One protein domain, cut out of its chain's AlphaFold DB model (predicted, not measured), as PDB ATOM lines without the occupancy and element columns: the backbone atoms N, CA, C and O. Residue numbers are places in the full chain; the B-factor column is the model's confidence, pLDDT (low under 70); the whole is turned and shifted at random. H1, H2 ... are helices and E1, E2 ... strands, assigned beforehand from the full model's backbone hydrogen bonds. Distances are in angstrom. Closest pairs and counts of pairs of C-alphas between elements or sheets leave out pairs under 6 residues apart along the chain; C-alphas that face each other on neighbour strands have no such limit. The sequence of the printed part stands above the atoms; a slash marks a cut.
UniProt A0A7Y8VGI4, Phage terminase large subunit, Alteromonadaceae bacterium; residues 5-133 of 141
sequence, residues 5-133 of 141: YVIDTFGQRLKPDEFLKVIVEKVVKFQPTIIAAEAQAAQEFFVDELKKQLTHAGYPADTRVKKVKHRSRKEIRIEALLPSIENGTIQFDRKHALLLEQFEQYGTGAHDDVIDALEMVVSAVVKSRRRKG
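What this domain is: This is residues 5 to 133 of the 141 residues of the protein "Phage terminase large subunit" of Alteromonadaceae bacterium (UniProt A0A7Y8VGI4). The long helix H7 runs between two groups of parts: on one side a small two-stranded sheet, E1 and E2, backed by H2, with H1 and H3 packed on H2; on the other a loose set of short helices, H4, H5 and H6. Residues 116 to 125 of H7 pack on the sheet on the side away from H2, mainly on E1, and H6 meets H7 near its beginning, at residues 114 to 115, making a corner with it. The printed part has 129 residues, with seven named helices and two named strands in the order H1, E1, H2, H3, E2, H4, H5, H6, H7; the sheet's order is E1, E2, parallel, and the class is mostly helix. It is compact, with a radius of gyration of the C-alphas of 14.9 A, and rounded, spanning 40 by 39 by 30 A.

How they stand to each other: Start at Tyr 5 and read on to H1, residues 16 to 30, which touches H2, residues 43 to 56, at a steep tilt of 48 degrees, the same way; their closest C-alphas, of Val 24 and Leu 54, are 6.1 A apart. Look next at E1, residues 35 to 38, and its parallel neighbour E2, residues 65 to 68: N 66 and O 35 are 2.8 A apart, and N 37 and O 66 3.0 A, both within hydrogen-bond range. H3, residues 61 to 64, touches residues 51 to 55 of H2 alone; the closest C-alphas, of Lys 51 and Ala 61, are 5.3 A apart. E1, H2, H3 and E2 form a strand-helix-strand unit, two parallel neighbour strands with helices between, its crossover right-handed. H4, residues 74 to 79, and H5, residues 82 to 86, meet only through their link. H7, residues 113 to 133, touches H4 with residues 115 to 119 alone, at a steep tilt of 69 degrees, only just short of about perpendicular; the closest C-alphas, of Ile 78 and Glu 119, are 5.9 A apart. H6, residues 97 to 104, is about perpendicular to H7, at 88 degrees, and touches its residues 114 to 115 alone; the closest C-alphas, of Leu 99 and Val 114, are 5.8 A apart. The closest C-alphas of E1 and H7, of Ala 36 and Val 121, are 5.8 A apart. Every O i to N i+4 pair is within hydrogen-bond range in H1, H2, H4, H5, H6 and H7; H3 is too short for one.

Where its parts are: Find C-alpha 16 at (5.027, 48.658, -9.442), where H1 begins; it runs 21.0 A. H2 spans 20.1 A. H7 runs 30.7 A to C-alpha 133 at (35.829, 29.789, 1.273).

The domain as a whole: The C-alphas farthest apart, of Gly 58 and Thr 108, are 41.4 A apart. The printed part has no cut, and no link is long. Residue 133 alone is under 70 in pLDDT.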
ATOM      1  N   TYR A   5      29.748  36.881 -15.711       96.38
ATOM      2  CA  TYR A   5      29.136  37.243 -16.983       96.38
ATOM      3  C   TYR A   5      27.746  37.806 -16.726       96.38
ATOM      4  O   TYR A   5      26.916  37.141 -16.101       96.38
ATOM      5  N   VAL A   6      27.484  39.018 -17.212       96.50
ATOM      6  CA  VAL A   6      26.123  39.557 -17.236       96.50
ATOM      7  C   VAL A   6      25.361  38.848 -18.353       96.50
ATOM      8  O   VAL A   6      25.817  38.813 -19.490       96.50
ATOM      9  N   ILE A   7      24.225  38.232 -18.025       96.06
ATOM     10  CA  ILE A   7      23.432  37.452 -18.995       96.06
ATOM     11  C   ILE A   7      22.220  38.219 -19.525       96.06
ATOM     12  O   ILE A   7      21.750  37.936 -20.632       96.06
ATOM     13  N   ASP A   8      21.720  39.160 -18.728       96.25
ATOM     14  CA  ASP A   8      20.515  39.940 -18.967       96.25
ATOM     15  C   ASP A   8      20.577  41.237 -18.149       96.25
ATOM     16  O   ASP A   8      21.103  41.255 -17.034       96.25
ATOM     17  N   THR A   9      20.028  42.306 -18.717       95.81
ATOM     18  CA  THR A   9      19.858  43.609 -18.071       95.81
ATOM     19  C   THR A   9      18.479  44.138 -18.408       95.81
ATOM     20  O   THR A   9      18.034  44.021 -19.551       95.81
ATOM     21  N   PHE A  10      17.815  44.758 -17.442       95.88
ATOM     22  CA  PHE A  10      16.501  45.345 -17.645       95.88
ATOM     23  C   PHE A  10      16.425  46.698 -16.948       95.88
ATOM     24  O   PHE A  10      16.705  46.788 -15.755       95.88
ATOM     25  N   GLY A  11      16.030  47.727 -17.691       94.94
ATOM     26  CA  GLY A  11      15.765  49.055 -17.160       94.94
ATOM     27  C   GLY A  11      14.676  49.717 -17.989       94.94
ATOM     28  O   GLY A  11      14.845  49.957 -19.180       94.94
ATOM     29  N   GLN A  12      13.532  49.953 -17.360       94.50
ATOM     30  CA  GLN A  12      12.385  50.616 -17.963       94.50
ATOM     31  C   GLN A  12      11.545  51.234 -16.848       94.50
ATOM     32  O   GLN A  12      11.411  50.660 -15.767       94.50
ATOM     33  N   ARG A  13      10.940  52.391 -17.119       93.00
ATOM     34  CA  ARG A  13       9.980  53.005 -16.203       93.00
ATOM     35  C   ARG A  13       8.649  52.257 -16.283       93.00
ATOM     36  O   ARG A  13       7.953  52.357 -17.288       93.00
ATOM     37  N   LEU A  14       8.313  51.527 -15.224       95.19
ATOM     38  CA  LEU A  14       7.100  50.713 -15.114       95.19
ATOM     39  C   LEU A  14       6.295  51.080 -13.868       95.19
ATOM     40  O   LEU A  14       6.832  51.635 -12.905       95.19
ATOM     41  N   LYS A  15       5.004  50.730 -13.867       96.19
ATOM     42  CA  LYS A  15       4.220  50.710 -12.624       96.19
ATOM     43  C   LYS A  15       4.718  49.576 -11.709       96.19
ATOM     44  O   LYS A  15       5.225  48.577 -12.223       96.19
ATOM     45  N   PRO A  16       4.542  49.676 -10.378       93.75
ATOM     46  CA  PRO A  16       5.027  48.658  -9.442       93.75
ATOM     47  C   PRO A  16       4.580  47.227  -9.777       93.75
ATOM     48  O   PRO A  16       5.411  46.323  -9.794       93.75
ATOM     49  N   ASP A  17       3.306  47.027 -10.123       95.50
ATOM     50  CA  ASP A  17       2.758  45.693 -10.416       95.50
ATOM     51  C   ASP A  17       3.334  45.084 -11.704       95.50
ATOM     52  O   ASP A  17       3.665  43.899 -11.756       95.50
ATOM     53  N   GLU A  18       3.508  45.905 -12.744       97.50
ATOM     54  CA  GLU A  18       4.147  45.492 -14.000       97.50
ATOM     55  C   GLU A  18       5.612  45.122 -13.762       97.50
ATOM     56  O   GLU A  18       6.105  44.132 -14.304       97.50
ATOM     57  N   PHE A  19       6.303  45.883 -12.911       96.38
ATOM     58  CA  PHE A  19       7.690  45.610 -12.576       96.38
ATOM     59  C   PHE A  19       7.844  44.298 -11.797       96.38
ATOM     60  O   PHE A  19       8.708  43.490 -12.138       96.38
ATOM     61  N   LEU A  20       6.970  44.038 -10.815       96.94
ATOM     62  CA  LEU A  20       6.929  42.758 -10.099       96.94
ATOM     63  C   LEU A  20       6.763  41.584 -11.065       96.94
ATOM     64  O   LEU A  20       7.532  40.624 -10.994       96.94
ATOM     65  N   LYS A  21       5.830  41.695 -12.017       97.69
ATOM     66  CA  LYS A  21       5.601  40.662 -13.032       97.69
ATOM     67  C   LYS A  21       6.864  40.376 -13.850       97.69
ATOM     68  O   LYS A  21       7.249  39.215 -13.976       97.69
ATOM     69  N   VAL A  22       7.549  41.414 -14.336       98.12
ATOM     70  CA  VAL A  22       8.805  41.259 -15.094       98.12
ATOM     71  C   VAL A  22       9.885  40.571 -14.254       98.12
ATOM     72  O   VAL A  22      10.594  39.694 -14.757       98.12
ATOM     73  N   ILE A  23      10.017  40.934 -12.973       97.50
ATOM     74  CA  ILE A  23      10.982  40.285 -12.076       97.50
ATOM     75  C   ILE A  23      10.635  38.801 -11.923       97.50
ATOM     76  O   ILE A  23      11.517  37.961 -12.089       97.50
ATOM     77  N   VAL A  24       9.372  38.463 -11.648       98.12
ATOM     78  CA  VAL A  24       8.922  37.071 -11.489       98.12
ATOM     79  C   VAL A  24       9.197  36.261 -12.758       98.12
ATOM     80  O   VAL A  24       9.795  35.191 -12.669       98.12
ATOM     81  N   GLU A  25       8.859  36.783 -13.940       98.12
ATOM     82  CA  GLU A  25       9.124  36.128 -15.230       98.12
ATOM     83  C   GLU A  25      10.617  35.830 -15.430       98.12
ATOM     84  O   GLU A  25      11.003  34.714 -15.798       98.12
ATOM     85  N   LYS A  26      11.486  36.804 -15.133       97.88
ATOM     86  CA  LYS A  26      12.941  36.626 -15.225       97.88
ATOM     87  C   LYS A  26      13.459  35.627 -14.192       97.88
ATOM     88  O   LYS A  26      14.306  34.801 -14.524       97.88
ATOM     89  N   VAL A  27      12.954  35.656 -12.962       97.69
ATOM     90  CA  VAL A  27      13.364  34.723 -11.902       97.69
ATOM     91  C   VAL A  27      12.939  33.296 -12.233       97.69
ATOM     92  O   VAL A  27      13.747  32.383 -12.077       97.69
ATOM     93  N   VAL A  28      11.730  33.097 -12.758       96.69
ATOM     94  CA  VAL A  28      11.260  31.784 -13.217       96.69
ATOM     95  C   VAL A  28      12.137  31.263 -14.357       96.69
ATOM     96  O   VAL A  28      12.535  30.099 -14.324       96.69
ATOM     97  N   LYS A  29      12.502  32.127 -15.314       97.31
ATOM     98  CA  LYS A  29      13.374  31.781 -16.446       97.31
ATOM     99  C   LYS A  29      14.800  31.422 -16.023       97.31
ATOM    100  O   LYS A  29      15.352  30.442 -16.515       97.31
ATOM    101  N   PHE A  30      15.422  32.234 -15.169       97.06
ATOM    102  CA  PHE A  30      16.852  32.123 -14.862       97.06
ATOM    103  C   PHE A  30      17.161  31.344 -13.580       97.06
ATOM    104  O   PHE A  30      18.316  30.985 -13.364       97.06
ATOM    105  N   GLN A  31      16.162  31.093 -12.730       96.38
ATOM    106  CA  GLN A  31      16.294  30.369 -11.461       96.38
ATOM    107  C   GLN A  31      17.518  30.805 -10.628       96.38
ATOM    108  O   GLN A  31      18.337  29.964 -10.236       96.38
ATOM    109  N   PRO A  32      17.684  32.114 -10.341       96.19
ATOM    110  CA  PRO A  32      18.839  32.601  -9.604       96.19
ATOM    111  C   PRO A  32      18.969  31.915  -8.239       96.19
ATOM    112  O   PRO A  32      18.004  31.493  -7.601       96.19
ATOM    113  N   THR A  33      20.206  31.794  -7.766       95.19
ATOM    114  CA  THR A  33      20.480  31.269  -6.416       95.19
ATOM    115  C   THR A  33      20.437  32.366  -5.360       95.19
ATOM    116  O   THR A  33      20.264  32.083  -4.176       95.19
ATOM    117  N   ILE A  34      20.604  33.620  -5.783       95.00
ATOM    118  CA  ILE A  34      20.566  34.815  -4.947       95.00
ATOM    119  C   ILE A  34      19.904  35.928  -5.757       95.00
ATOM    120  O   ILE A  34      20.272  36.163  -6.903       95.00
ATOM    121  N   ILE A  35      18.980  36.638  -5.123       96.94
ATOM    122  CA  ILE A  35      18.438  37.923  -5.558       96.94
ATOM    123  C   ILE A  35      18.828  38.930  -4.483       96.94
ATOM    124  O   ILE A  35      18.646  38.672  -3.294       96.94
ATOM    125  N   ALA A  36      19.384  40.059  -4.892       96.50
ATOM    126  CA  ALA A  36      19.645  41.185  -4.014       96.50
ATOM    127  C   ALA A  36      18.671  42.298  -4.403       96.50
ATOM    128  O   ALA A  36      18.613  42.663  -5.573       96.50
ATOM    129  N   ALA A  37      17.872  42.762  -3.449       95.75
ATOM    130  CA  ALA A  37      16.868  43.792  -3.678       95.75
ATOM    131  C   ALA A  37      17.057  44.909  -2.656       95.75
ATOM    132  O   ALA A  37      17.147  44.632  -1.454       95.75
ATOM    133  N   GLU A  38      17.128  46.149  -3.132       94.06
ATOM    134  CA  GLU A  38      17.218  47.306  -2.253       94.06
ATOM    135  C   GLU A  38      15.955  47.398  -1.391       94.06
ATOM    136  O   GLU A  38      14.838  47.167  -1.854       94.06
ATOM    137  N   ALA A  39      16.147  47.652  -0.102       92.56
ATOM    138  CA  ALA A  39      15.087  47.640   0.890       92.56
ATOM    139  C   ALA A  39      15.265  48.816   1.859       92.56
ATOM    140  O   ALA A  39      15.458  48.619   3.061       92.56
ATOM    141  N   GLN A  40      15.253  50.038   1.317       89.56
ATOM    142  CA  GLN A  40      15.274  51.271   2.097       89.56
ATOM    143  C   GLN A  40      13.850  51.830   2.255       89.56
ATOM    144  O   GLN A  40      13.168  52.126   1.273       89.56
ATOM    145  N   ALA A  41      13.402  52.007   3.502       87.69
ATOM    146  CA  ALA A  41      12.106  52.602   3.837       87.69
ATOM    147  C   ALA A  41      10.929  51.964   3.062       87.69
ATOM    148  O   ALA A  41      10.665  50.773   3.216       87.69
ATOM    149  N   ALA A  42      10.233  52.729   2.214       86.06
ATOM    150  CA  ALA A  42       9.065  52.264   1.461       86.06
ATOM    151  C   ALA A  42       9.364  51.086   0.510       86.06
ATOM    152  O   ALA A  42       8.465  50.300   0.211       86.06
ATOM    153  N   GLN A  43      10.619  50.910   0.077       88.94
ATOM    154  CA  GLN A  43      11.018  49.768  -0.753       88.94
ATOM    155  C   GLN A  43      10.909  48.432  -0.002       88.94
ATOM    156  O   GLN A  43      10.775  47.389  -0.636       88.94
ATOM    157  N   GLU A  44      10.928  48.426   1.339       93.69
ATOM    158  CA  GLU A  44      10.791  47.184   2.110       93.69
ATOM    159  C   GLU A  44       9.478  46.460   1.798       93.69
ATOM    160  O   GLU A  44       9.495  45.245   1.596       93.69
ATOM    161  N   PHE A  45       8.381  47.216   1.687       93.75
ATOM    162  CA  PHE A  45       7.068  46.678   1.339       93.75
ATOM    163  C   PHE A  45       7.060  46.069  -0.066       93.75
ATOM    164  O   PHE A  45       6.540  44.971  -0.262       93.75
ATOM    165  N   PHE A  46       7.697  46.738  -1.033       95.25
ATOM    166  CA  PHE A  46       7.832  46.221  -2.395       95.25
ATOM    167  C   PHE A  46       8.586  44.883  -2.419       95.25
ATOM    168  O   PHE A  46       8.161  43.941  -3.086       95.25
ATOM    169  N   VAL A  47       9.677  44.764  -1.654       96.56
ATOM    170  CA  VAL A  47      10.441  43.509  -1.572       96.56
ATOM    171  C   VAL A  47       9.641  42.404  -0.882       96.56
ATOM    172  O   VAL A  47       9.740  41.246  -1.284       96.56
ATOM    173  N   ASP A  48       8.839  42.727   0.132       96.25
ATOM    174  CA  ASP A  48       7.970  41.735   0.773       96.25
ATOM    175  C   ASP A  48       6.886  41.223  -0.175       96.25
ATOM    176  O   ASP A  48       6.629  40.019  -0.215       96.25
ATOM    177  N   GLU A  49       6.304  42.098  -0.993       97.06
ATOM    178  CA  GLU A  49       5.346  41.693  -2.019       97.06
ATOM    179  C   GLU A  49       6.005  40.846  -3.116       97.06
ATOM    180  O   GLU A  49       5.495  39.781  -3.471       97.06
ATOM    181  N   LEU A  50       7.205  41.228  -3.564       97.44
ATOM    182  CA  LEU A  50       8.007  40.417  -4.479       97.44
ATOM    183  C   LEU A  50       8.252  39.011  -3.922       97.44
ATOM    184  O   LEU A  50       8.099  38.025  -4.642       97.44
ATOM    185  N   LYS A  51       8.614  38.894  -2.638       97.94
ATOM    186  CA  LYS A  51       8.827  37.589  -2.003       97.94
ATOM    187  C   LYS A  51       7.567  36.727  -2.043       97.94
ATOM    188  O   LYS A  51       7.680  35.548  -2.363       97.94
ATOM    189  N   LYS A  52       6.386  37.291  -1.768       97.94
ATOM    190  CA  LYS A  52       5.117  36.547  -1.850       97.94
ATOM    191  C   LYS A  52       4.854  36.035  -3.263       97.94
ATOM    192  O   LYS A  52       4.564  34.851  -3.422       97.94
ATOM    193  N   GLN A  53       4.995  36.888  -4.280       98.00
ATOM    194  CA  GLN A  53       4.756  36.489  -5.672       98.00
ATOM    195  C   GLN A  53       5.748  35.424  -6.147       98.00
ATOM    196  O   GLN A  53       5.360  34.457  -6.799       98.00
ATOM    197  N   LEU A  54       7.020  35.548  -5.763       98.06
ATOM    198  CA  LEU A  54       8.035  34.541  -6.058       98.06
ATOM    199  C   LEU A  54       7.738  33.198  -5.381       98.06
ATOM    200  O   LEU A  54       7.821  32.162  -6.038       98.06
ATOM    201  N   THR A  55       7.349  33.208  -4.104       97.56
ATOM    202  CA  THR A  55       6.933  31.990  -3.393       97.56
ATOM    203  C   THR A  55       5.717  31.349  -4.060       97.56
ATOM    204  O   THR A  55       5.701  30.135  -4.251       97.56
ATOM    205  N   HIS A  56       4.730  32.147  -4.479       97.44
ATOM    206  CA  HIS A  56       3.568  31.654  -5.223       97.44
ATOM    207  C   HIS A  56       3.959  31.022  -6.570       97.44
ATOM    208  O   HIS A  56       3.394  30.006  -6.962       97.44
ATOM    209  N   ALA A  57       4.983  31.559  -7.237       97.06
ATOM    210  CA  ALA A  57       5.562  31.001  -8.459       97.06
ATOM    211  C   ALA A  57       6.504  29.795  -8.220       97.06
ATOM    212  O   ALA A  57       7.192  29.358  -9.143       97.06
ATOM    213  N   GLY A  58       6.576  29.260  -6.994       96.25
ATOM    214  CA  GLY A  58       7.400  28.097  -6.648       96.25
ATOM    215  C   GLY A  58       8.890  28.396  -6.444       96.25
ATOM    216  O   GLY A  58       9.691  27.472  -6.296       96.25
ATOM    217  N   TYR A  59       9.291  29.669  -6.413       97.56
ATOM    218  CA  TYR A  59      10.667  30.066  -6.132       97.56
ATOM    219  C   TYR A  59      10.885  30.227  -4.615       97.56
ATOM    220  O   TYR A  59      10.113  30.931  -3.964       97.56
ATOM    221  N   PRO A  60      11.945  29.646  -4.014       96.25
ATOM    222  CA  PRO A  60      12.168  29.684  -2.563       96.25
ATOM    223  C   PRO A  60      12.686  31.059  -2.101       96.25
ATOM    224  O   PRO A  60      13.869  31.243  -1.787       96.25
ATOM    225  N   ALA A  61      11.792  32.047  -2.070       95.94
ATOM    226  CA  ALA A  61      12.131  33.452  -1.887       95.94
ATOM    227  C   ALA A  61      12.755  33.757  -0.516       95.94
ATOM    228  O   ALA A  61      13.640  34.605  -0.429       95.94
ATOM    229  N   ASP A  62      12.374  33.042   0.545       94.12
ATOM    230  CA  ASP A  62      12.877  33.293   1.904       94.12
ATOM    231  C   ASP A  62      14.373  33.046   2.077       94.12
ATOM    232  O   ASP A  62      15.025  33.720   2.872       94.12
ATOM    233  N   THR A  63      14.935  32.111   1.312       94.00
ATOM    234  CA  THR A  63      16.365  31.780   1.392       94.00
ATOM    235  C   THR A  63      17.188  32.470   0.311       94.00
ATOM    236  O   THR A  63      18.396  32.666   0.483       94.00
ATOM    237  N   ARG A  64      16.554  32.851  -0.807       95.25
ATOM    238  CA  ARG A  64      17.252  33.376  -1.984       95.25
ATOM    239  C   ARG A  64      17.097  34.879  -2.191       95.25
ATOM    240  O   ARG A  64      17.986  35.464  -2.801       95.25
ATOM    241  N   VAL A  65      16.041  35.521  -1.688       96.88
ATOM    242  CA  VAL A  65      15.867  36.982  -1.765       96.88
ATOM    243  C   VAL A  65      16.488  37.640  -0.542       96.88
ATOM    244  O   VAL A  65      16.090  37.396   0.595       96.88
ATOM    245  N   LYS A  66      17.468  38.508  -0.777       94.62
ATOM    246  CA  LYS A  66      18.172  39.264   0.254       94.62
ATOM    247  C   LYS A  66      17.792  40.731   0.153       94.62
ATOM    248  O   LYS A  66      18.120  41.385  -0.834       94.62
ATOM    249  N   LYS A  67      17.166  41.242   1.213       95.25
ATOM    250  CA  LYS A  67      16.993  42.679   1.431       95.25
ATOM    251  C   LYS A  67      18.367  43.319   1.647       95.25
ATOM    252  O   LYS A  67      19.116  42.896   2.531       95.25
ATOM    253  N   VAL A  68      18.701  44.318   0.841       94.19
ATOM    254  CA  VAL A  68      19.952  45.071   0.926       94.19
ATOM    255  C   VAL A  68      19.647  46.466   1.446       94.19
ATOM    256  O   VAL A  68      18.834  47.191   0.887       94.19
ATOM    257  N   LYS A  69      20.323  46.835   2.536       93.12
ATOM    258  CA  LYS A  69      20.331  48.198   3.069       93.12
ATOM    259  C   LYS A  69      21.712  48.784   2.845       93.12
ATOM    260  O   LYS A  69      22.688  48.310   3.437       93.12
ATOM    261  N   HIS A  70      21.802  49.782   1.980       90.00
ATOM    262  CA  HIS A  70      23.064  50.451   1.716       90.00
ATOM    263  C   HIS A  70      23.408  51.415   2.855       90.00
ATOM    264  O   HIS A  70      22.559  52.149   3.353       90.00
ATOM    265  N   ARG A  71      24.672  51.374   3.287       86.94
ATOM    266  CA  ARG A  71      25.238  52.290   4.295       86.94
ATOM    267  C   ARG A  71      26.284  53.230   3.706       86.94
ATOM    268  O   ARG A  71      26.518  54.302   4.246       86.94
ATOM    269  N   SER A  72      26.935  52.804   2.628       91.00
ATOM    270  CA  SER A  72      27.889  53.608   1.876       91.00
ATOM    271  C   SER A  72      27.189  54.339   0.739       91.00
ATOM    272  O   SER A  72      26.180  53.866   0.210       91.00
ATOM    273  N   ARG A  73      27.774  55.469   0.349       91.69
ATOM    274  CA  ARG A  73      27.368  56.254  -0.815       91.69
ATOM    275  C   ARG A  73      27.357  55.404  -2.082       91.69
ATOM    276  O   ARG A  73      28.228  54.550  -2.246       91.69
ATOM    277  N   LYS A  74      26.358  55.632  -2.932       91.56
ATOM    278  CA  LYS A  74      26.131  54.898  -4.183       91.56
ATOM    279  C   LYS A  74      27.355  54.953  -5.089       91.56
ATOM    280  O   LYS A  74      27.815  53.925  -5.572       91.56
ATOM    281  N   GLU A  75      27.945  56.132  -5.182       93.50
ATOM    282  CA  GLU A  75      29.024  56.444  -6.102       93.50
ATOM    283  C   GLU A  75      30.270  55.600  -5.815       93.50
ATOM    284  O   GLU A  75      30.801  54.921  -6.688       93.50
ATOM    285  N   ILE A  76      30.648  55.518  -4.536       93.81
ATOM    286  CA  ILE A  76      31.786  54.714  -4.071       93.81
ATOM    287  C   ILE A  76      31.575  53.226  -4.379       93.81
ATOM    288  O   ILE A  76      32.530  52.499  -4.652       93.81
ATOM    289  N   ARG A  77      30.331  52.735  -4.297       94.88
ATOM    290  CA  ARG A  77      30.047  51.324  -4.575       94.88
ATOM    291  C   ARG A  77      30.184  51.011  -6.061       94.88
ATOM    292  O   ARG A  77      30.775  49.989  -6.396       94.88
ATOM    293  N   ILE A  78      29.668  51.885  -6.924       95.69
ATOM    294  CA  ILE A  78      29.771  51.736  -8.380       95.69
ATOM    295  C   ILE A  78      31.241  51.818  -8.809       95.69
ATOM    296  O   ILE A  78      31.715  50.940  -9.527       95.69
ATOM    297  N   GLU A  79      31.997  52.792  -8.298       94.81
ATOM    298  CA  GLU A  79      33.435  52.937  -8.576       94.81
ATOM    299  C   GLU A  79      34.248  51.705  -8.152       94.81
ATOM    300  O   GLU A  79      35.205  51.322  -8.825       94.81
ATOM    301  N   ALA A  80      33.835  51.011  -7.086       95.12
ATOM    302  CA  ALA A  80      34.487  49.778  -6.648       95.12
ATOM    303  C   ALA A  80      34.388  48.624  -7.669       95.12
ATOM    304  O   ALA A  80      35.115  47.634  -7.537       95.12
ATOM    305  N   LEU A  81      33.522  48.725  -8.688       95.88
ATOM    306  CA  LEU A  81      33.463  47.763  -9.790       95.88
ATOM    307  C   LEU A  81      34.606  47.934 -10.794       95.88
ATOM    308  O   LEU A  81      34.993  46.940 -11.413       95.88
ATOM    309  N   LEU A  82      35.165  49.144 -10.934       94.94
ATOM    310  CA  LEU A  82      36.104  49.500 -12.003       94.94
ATOM    311  C   LEU A  82      37.277  48.511 -12.136       94.94
ATOM    312  O   LEU A  82      37.438  47.960 -13.226       94.94
ATOM    313  N   PRO A  83      38.003  48.133 -11.062       95.06
ATOM    314  CA  PRO A  83      39.124  47.203 -11.200       95.06
ATOM    315  C   PRO A  83      38.701  45.827 -11.727       95.06
ATOM    316  O   PRO A  83      39.463  45.161 -12.423       95.06
ATOM    317  N   SER A  84      37.487  45.380 -11.386       95.62
ATOM    318  CA  SER A  84      36.951  44.086 -11.829       95.62
ATOM    319  C   SER A  84      36.444  44.128 -13.270       95.62
ATOM    320  O   SER A  84      36.405  43.092 -13.929       95.62
ATOM    321  N   ILE A  85      36.039  45.300 -13.753       95.56
ATOM    322  CA  ILE A  85      35.679  45.515 -15.153       95.56
ATOM    323  C   ILE A  85      36.957  45.560 -16.000       95.56
ATOM    324  O   ILE A  85      37.086  44.787 -16.946       95.56
ATOM    325  N   GLU A  86      37.937  46.382 -15.613       95.06
ATOM    326  CA  GLU A  86      39.197  46.566 -16.350       95.06
ATOM    327  C   GLU A  86      40.005  45.273 -16.484       95.06
ATOM    328  O   GLU A  86      40.569  44.989 -17.538       95.06
ATOM    329  N   ASN A  87      40.030  44.444 -15.436       95.12
ATOM    330  CA  ASN A  87      40.748  43.169 -15.468       95.12
ATOM    331  C   ASN A  87      39.941  42.006 -16.083       95.12
ATOM    332  O   ASN A  87      40.391  40.859 -16.034       95.12
ATOM    333  N   GLY A  88      38.743  42.269 -16.618       94.62
ATOM    334  CA  GLY A  88      37.890  41.271 -17.265       94.62
ATOM    335  C   GLY A  88      37.227  40.269 -16.315       94.62
ATOM    336  O   GLY A  88      36.706  39.246 -16.768       94.62
ATOM    337  N   THR A  89      37.224  40.522 -15.003       96.19
ATOM    338  CA  THR A  89      36.462  39.706 -14.044       96.19
ATOM    339  C   THR A  89      34.962  39.862 -14.264       96.19
ATOM    340  O   THR A  89      34.242  38.874 -14.154       96.19
ATOM    341  N   ILE A  90      34.486  41.068 -14.574       97.19
ATOM    342  CA  ILE A  90      33.098  41.346 -14.953       97.19
ATOM    343  C   ILE A  90      33.062  41.551 -16.463       97.19
ATOM    344  O   ILE A  90      33.801  42.372 -16.995       97.19
ATOM    345  N   GLN A  91      32.212  40.791 -17.147       96.19
ATOM    346  CA  GLN A  91      32.113  40.805 -18.601       96.19
ATOM    347  C   GLN A  91      30.681  41.101 -19.039       96.19
ATOM    348  O   GLN A  91      29.711  40.576 -18.478       96.19
ATOM    349  N   PHE A  92      30.574  41.938 -20.065       96.19
ATOM    350  CA  PHE A  92      29.323  42.404 -20.647       96.19
ATOM    351  C   PHE A  92      29.209  41.958 -22.105       96.19
ATOM    352  O   PHE A  92      30.194  41.594 -22.741       96.19
ATOM    353  N   ASP A  93      27.995  42.038 -22.635       95.38
ATOM    354  CA  ASP A  93      27.689  41.868 -24.049       95.38
ATOM    355  C   ASP A  93      27.119  43.189 -24.587       95.38
ATOM    356  O   ASP A  93      26.464  43.930 -23.848       95.38
ATOM    357  N   ARG A  94      27.344  43.481 -25.874       94.19
ATOM    358  CA  ARG A  94      26.841  44.692 -26.546       94.19
ATOM    359  C   ARG A  94      25.319  44.823 -26.478       94.19
ATOM    360  O   ARG A  94      24.804  45.932 -26.539       94.19
ATOM    361  N   LYS A  95      24.591  43.713 -26.314       95.44
ATOM    362  CA  LYS A  95      23.134  43.708 -26.125       95.44
ATOM    363  C   LYS A  95      22.683  44.423 -24.844       95.44
ATOM    364  O   LYS A  95      21.516  44.789 -24.743       95.44
ATOM    365  N   HIS A  96      23.566  44.633 -23.864       95.81
ATOM    366  CA  HIS A  96      23.264  45.376 -22.636       95.81
ATOM    367  C   HIS A  96      23.367  46.894 -22.856       95.81
ATOM    368  O   HIS A  96      24.020  47.587 -22.080       95.81
ATOM    369  N   ALA A  97      22.743  47.407 -23.921       95.56
ATOM    370  CA  ALA A  97      22.924  48.782 -24.391       95.56
ATOM    371  C   ALA A  97      22.715  49.820 -23.278       95.56
ATOM    372  O   ALA A  97      23.599  50.632 -23.040       95.56
ATOM    373  N   LEU A  98      21.615  49.715 -22.523       96.12
ATOM    374  CA  LEU A  98      21.320  50.638 -21.424       96.12
ATOM    375  C   LEU A  98      22.358  50.572 -20.291       96.12
ATOM    376  O   LEU A  98      22.715  51.595 -19.726       96.12
ATOM    377  N   LEU A  99      22.853  49.380 -19.944       96.69
ATOM    378  CA  LEU A  99      23.888  49.242 -18.913       96.69
ATOM    379  C   LEU A  99      25.190  49.925 -19.356       96.69
ATOM    380  O   LEU A  99      25.821  50.612 -18.560       96.69
ATOM    381  N   LEU A 100      25.593  49.711 -20.613       96.44
ATOM    382  CA  LEU A 100      26.815  50.290 -21.171       96.44
ATOM    383  C   LEU A 100      26.691  51.812 -21.296       96.44
ATOM    384  O   LEU A 100      27.592  52.524 -20.871       96.44
ATOM    385  N   GLU A 101      25.544  52.301 -21.770       95.88
ATOM    386  CA  GLU A 101      25.230  53.729 -21.829       95.88
ATOM    387  C   GLU A 101      25.324  54.387 -20.444       95.88
ATOM    388  O   GLU A 101      25.962  55.427 -20.294       95.88
ATOM    389  N   GLN A 102      24.751  53.769 -19.405       95.81
ATOM    390  CA  GLN A 102      24.837  54.303 -18.042       95.81
ATOM    391  C   GLN A 102      26.271  54.329 -17.504       95.81
ATOM    392  O   GLN A 102      26.623  55.250 -16.771       95.81
ATOM    393  N   PHE A 103      27.114  53.356 -17.865       95.12
ATOM    394  CA  PHE A 103      28.538  53.409 -17.528       95.12
ATOM    395  C   PHE A 103      29.261  54.553 -18.247       95.12
ATOM    396  O   PHE A 103      30.053  55.249 -17.617       95.12
ATOM    397  N   GLU A 104      28.985  54.773 -19.534       93.81
ATOM    398  CA  GLU A 104      29.582  55.864 -20.320       93.81
ATOM    399  C   GLU A 104      29.159  57.249 -19.811       93.81
ATOM    400  O   GLU A 104      29.957  58.184 -19.804       93.81
ATOM    401  N   GLN A 105      27.912  57.378 -19.355       94.12
ATOM    402  CA  GLN A 105      27.347  58.619 -18.825       94.12
ATOM    403  C   GLN A 105      27.564  58.785 -17.311       94.12
ATOM    404  O   GLN A 105      27.097  59.769 -16.724       94.12
ATOM    405  N   TYR A 106      28.247  57.852 -16.646       92.31
ATOM    406  CA  TYR A 106      28.431  57.905 -15.201       92.31
ATOM    407  C   TYR A 106      29.163  59.192 -14.778       92.31
ATOM    408  O   TYR A 106      30.143  59.609 -15.389       92.31
ATOM    409  N   GLY A 107      28.659  59.856 -13.734       88.12
ATOM    410  CA  GLY A 107      29.186  61.142 -13.255       88.12
ATOM    411  C   GLY A 107      28.644  62.386 -13.978       88.12
ATOM    412  O   GLY A 107      28.929  63.500 -13.547       88.12
ATOM    413  N   THR A 108      27.815  62.230 -15.017       91.12
ATOM    414  CA  THR A 108      27.182  63.361 -15.735       91.12
ATOM    415  C   THR A 108      25.841  63.809 -15.135       91.12
ATOM    416  O   THR A 108      25.251  64.786 -15.591       91.12
ATOM    417  N   GLY A 109      25.346  63.104 -14.111       85.50
ATOM    418  CA  GLY A 109      24.007  63.300 -13.539       85.50
ATOM    419  C   GLY A 109      22.895  62.518 -14.253       85.50
ATOM    420  O   GLY A 109      21.727  62.670 -13.899       85.50
ATOM    421  N   ALA A 110      23.246  61.686 -15.239       89.50
ATOM    422  CA  ALA A 110      22.340  60.731 -15.867       89.50
ATOM    423  C   ALA A 110      21.905  59.608 -14.904       89.50
ATOM    424  O   ALA A 110      22.495  59.406 -13.841       89.50
ATOM    425  N   HIS A 111      20.863  58.868 -15.293       88.94
ATOM    426  CA  HIS A 111      20.356  57.731 -14.525       88.94
ATOM    427  C   HIS A 111      21.404  56.622 -14.389       88.94
ATOM    428  O   HIS A 111      22.053  56.250 -15.359       88.94
ATOM    429  N   ASP A 112      21.508  56.049 -13.197       93.44
ATOM    430  CA  ASP A 112      22.517  55.057 -12.810       93.44
ATOM    431  C   ASP A 112      21.889  53.807 -12.158       93.44
ATOM    432  O   ASP A 112      22.551  53.027 -11.473       93.44
ATOM    433  N   ASP A 113      20.582  53.608 -12.341       92.75
ATOM    434  CA  ASP A 113      19.815  52.542 -11.691       92.75
ATOM    435  C   ASP A 113      20.280  51.130 -12.094       92.75
ATOM    436  O   ASP A 113      20.343  50.225 -11.260       92.75
ATOM    437  N   VAL A 114      20.629  50.919 -13.368       95.75
ATOM    438  CA  VAL A 114      21.013  49.596 -13.888       95.75
ATOM    439  C   VAL A 114      22.437  49.243 -13.459       95.75
ATOM    440  O   VAL A 114      22.697  48.095 -13.089       95.75
ATOM    441  N   ILE A 115      23.353  50.217 -13.448       96.75
ATOM    442  CA  ILE A 115      24.725  50.010 -12.958       96.75
ATOM    443  C   ILE A 115      24.780  49.843 -11.428       96.75
ATOM    444  O   ILE A 115      25.596  49.066 -10.931       96.75
ATOM    445  N   ASP A 116      23.865  50.460 -10.674       95.69
ATOM    446  CA  ASP A 116      23.705  50.203  -9.233       95.69
ATOM    447  C   ASP A 116      23.145  48.804  -8.957       95.69
ATOM    448  O   ASP A 116      23.646  48.070  -8.101       95.69
ATOM    449  N   ALA A 117      22.154  48.369  -9.742       95.94
ATOM    450  CA  ALA A 117      21.639  47.005  -9.660       95.94
ATOM    451  C   ALA A 117      22.739  45.963  -9.946       95.94
ATOM    452  O   ALA A 117      22.816  44.931  -9.265       95.94
ATOM    453  N   LEU A 118      23.626  46.246 -10.910       97.00
ATOM    454  CA  LEU A 118      24.808  45.431 -11.186       97.00
ATOM    455  C   LEU A 118      25.764  45.385  -9.984       97.00
ATOM    456  O   LEU A 118      26.208  44.298  -9.603       97.00
ATOM    457  N   GLU A 119      26.071  46.526  -9.360       96.56
ATOM    458  CA  GLU A 119      26.908  46.565  -8.154       96.56
ATOM    459  C   GLU A 119      26.341  45.668  -7.063       96.56
ATOM    460  O   GLU A 119      27.041  44.805  -6.519       96.56
ATOM    461  N   MET A 120      25.049  45.821  -6.789       95.69
ATOM    462  CA  MET A 120      24.380  45.115  -5.715       95.69
ATOM    463  C   MET A 120      24.438  43.591  -5.912       95.69
ATOM    464  O   MET A 120      24.742  42.852  -4.961       95.69
ATOM    465  N   VAL A 121      24.213  43.094  -7.135       94.81
ATOM    466  CA  VAL A 121      24.308  41.651  -7.417       94.81
ATOM    467  C   VAL A 121      25.755  41.150  -7.364       94.81
ATOM    468  O   VAL A 121      26.009  40.101  -6.761       94.81
ATOM    469  N   VAL A 122      26.727  41.905  -7.889       95.44
ATOM    470  CA  VAL A 122      28.157  41.546  -7.826       95.44
ATOM    471  C   VAL A 122      28.620  41.457  -6.371       95.44
ATOM    472  O   VAL A 122      29.213  40.455  -5.960       95.44
ATOM    473  N   SER A 123      28.270  42.446  -5.549       94.38
ATOM    474  CA  SER A 123      28.555  42.485  -4.112       94.38
ATOM    475  C   SER A 123      27.961  41.276  -3.383       94.38
ATOM    476  O   SER A 123      28.636  40.629  -2.570       94.38
ATOM    477  N   ALA A 124      26.717  40.906  -3.703       93.38
ATOM    478  CA  ALA A 124      26.055  39.736  -3.130       93.38
ATOM    479  C   ALA A 124      26.755  38.416  -3.508       93.38
ATOM    480  O   ALA A 124      26.944  37.549  -2.642       93.38
ATOM    481  N   VAL A 125      27.187  38.274  -4.765       91.62
ATOM    482  CA  VAL A 125      27.922  37.101  -5.264       91.62
ATOM    483  C   VAL A 125      29.301  36.996  -4.612       91.62
ATOM    484  O   VAL A 125      29.653  35.932  -4.093       91.62
ATOM    485  N   VAL A 126      30.068  38.088  -4.560       90.75
ATOM    486  CA  VAL A 126      31.403  38.117  -3.939       90.75
ATOM    487  C   VAL A 126      31.323  37.766  -2.451       90.75
ATOM    488  O   VAL A 126      32.082  36.920  -1.970       90.75
ATOM    489  N   LYS A 127      30.356  38.334  -1.715       88.81
ATOM    490  CA  LYS A 127      30.112  37.992  -0.301       88.81
ATOM    491  C   LYS A 127      29.754  36.516  -0.124       88.81
ATOM    492  O   LYS A 127      30.232  35.875   0.813       88.81
ATOM    493  N   SER A 128      28.937  35.955  -1.017       86.50
ATOM    494  CA  SER A 128      28.577  34.535  -0.974       86.50
ATOM    495  C   SER A 128      29.781  33.619  -1.218       86.50
ATOM    496  O   SER A 128      29.954  32.650  -0.475       86.50
ATOM    497  N   ARG A 129      30.644  33.944  -2.191       84.75
ATOM    498  CA  ARG A 129      31.883  33.197  -2.472       84.75
ATOM    499  C   ARG A 129      32.840  33.217  -1.272       84.75
ATOM    500  O   ARG A 129      33.339  32.162  -0.887       84.75
ATOM    501  N   ARG A 130      33.030  34.377  -0.625       82.50
ATOM    502  CA  ARG A 130      33.882  34.509   0.577       82.50
ATOM    503  C   ARG A 130      33.413  33.631   1.740       82.50
ATOM    504  O   ARG A 130      34.236  32.959   2.351       82.50
ATOM    505  N   ARG A 131      32.103  33.577   2.016       77.06
ATOM    506  CA  ARG A 131      31.547  32.708   3.076       77.06
ATOM    507  C   ARG A 131      31.815  31.224   2.823       77.06
ATOM    508  O   ARG A 131      32.173  30.512   3.754       77.06
ATOM    509  N   LYS A 132      31.679  30.765   1.573       72.69
ATOM    510  CA  LYS A 132      32.000  29.374   1.211       72.69
ATOM    511  C   LYS A 132      33.481  29.059   1.437       72.69
ATOM    512  O   LYS A 132      33.779  28.021   2.009       72.69
ATOM    513  N   GLY A 133      34.386  29.961   1.050       69.88
ATOM    514  CA  GLY A 133      35.829  29.789   1.273       69.88
ATOM    515  C   GLY A 133      36.224  29.774   2.754       69.88
ATOM    516  O   GLY A 133      37.020  28.935   3.162       69.88
TER     517      GLY A 133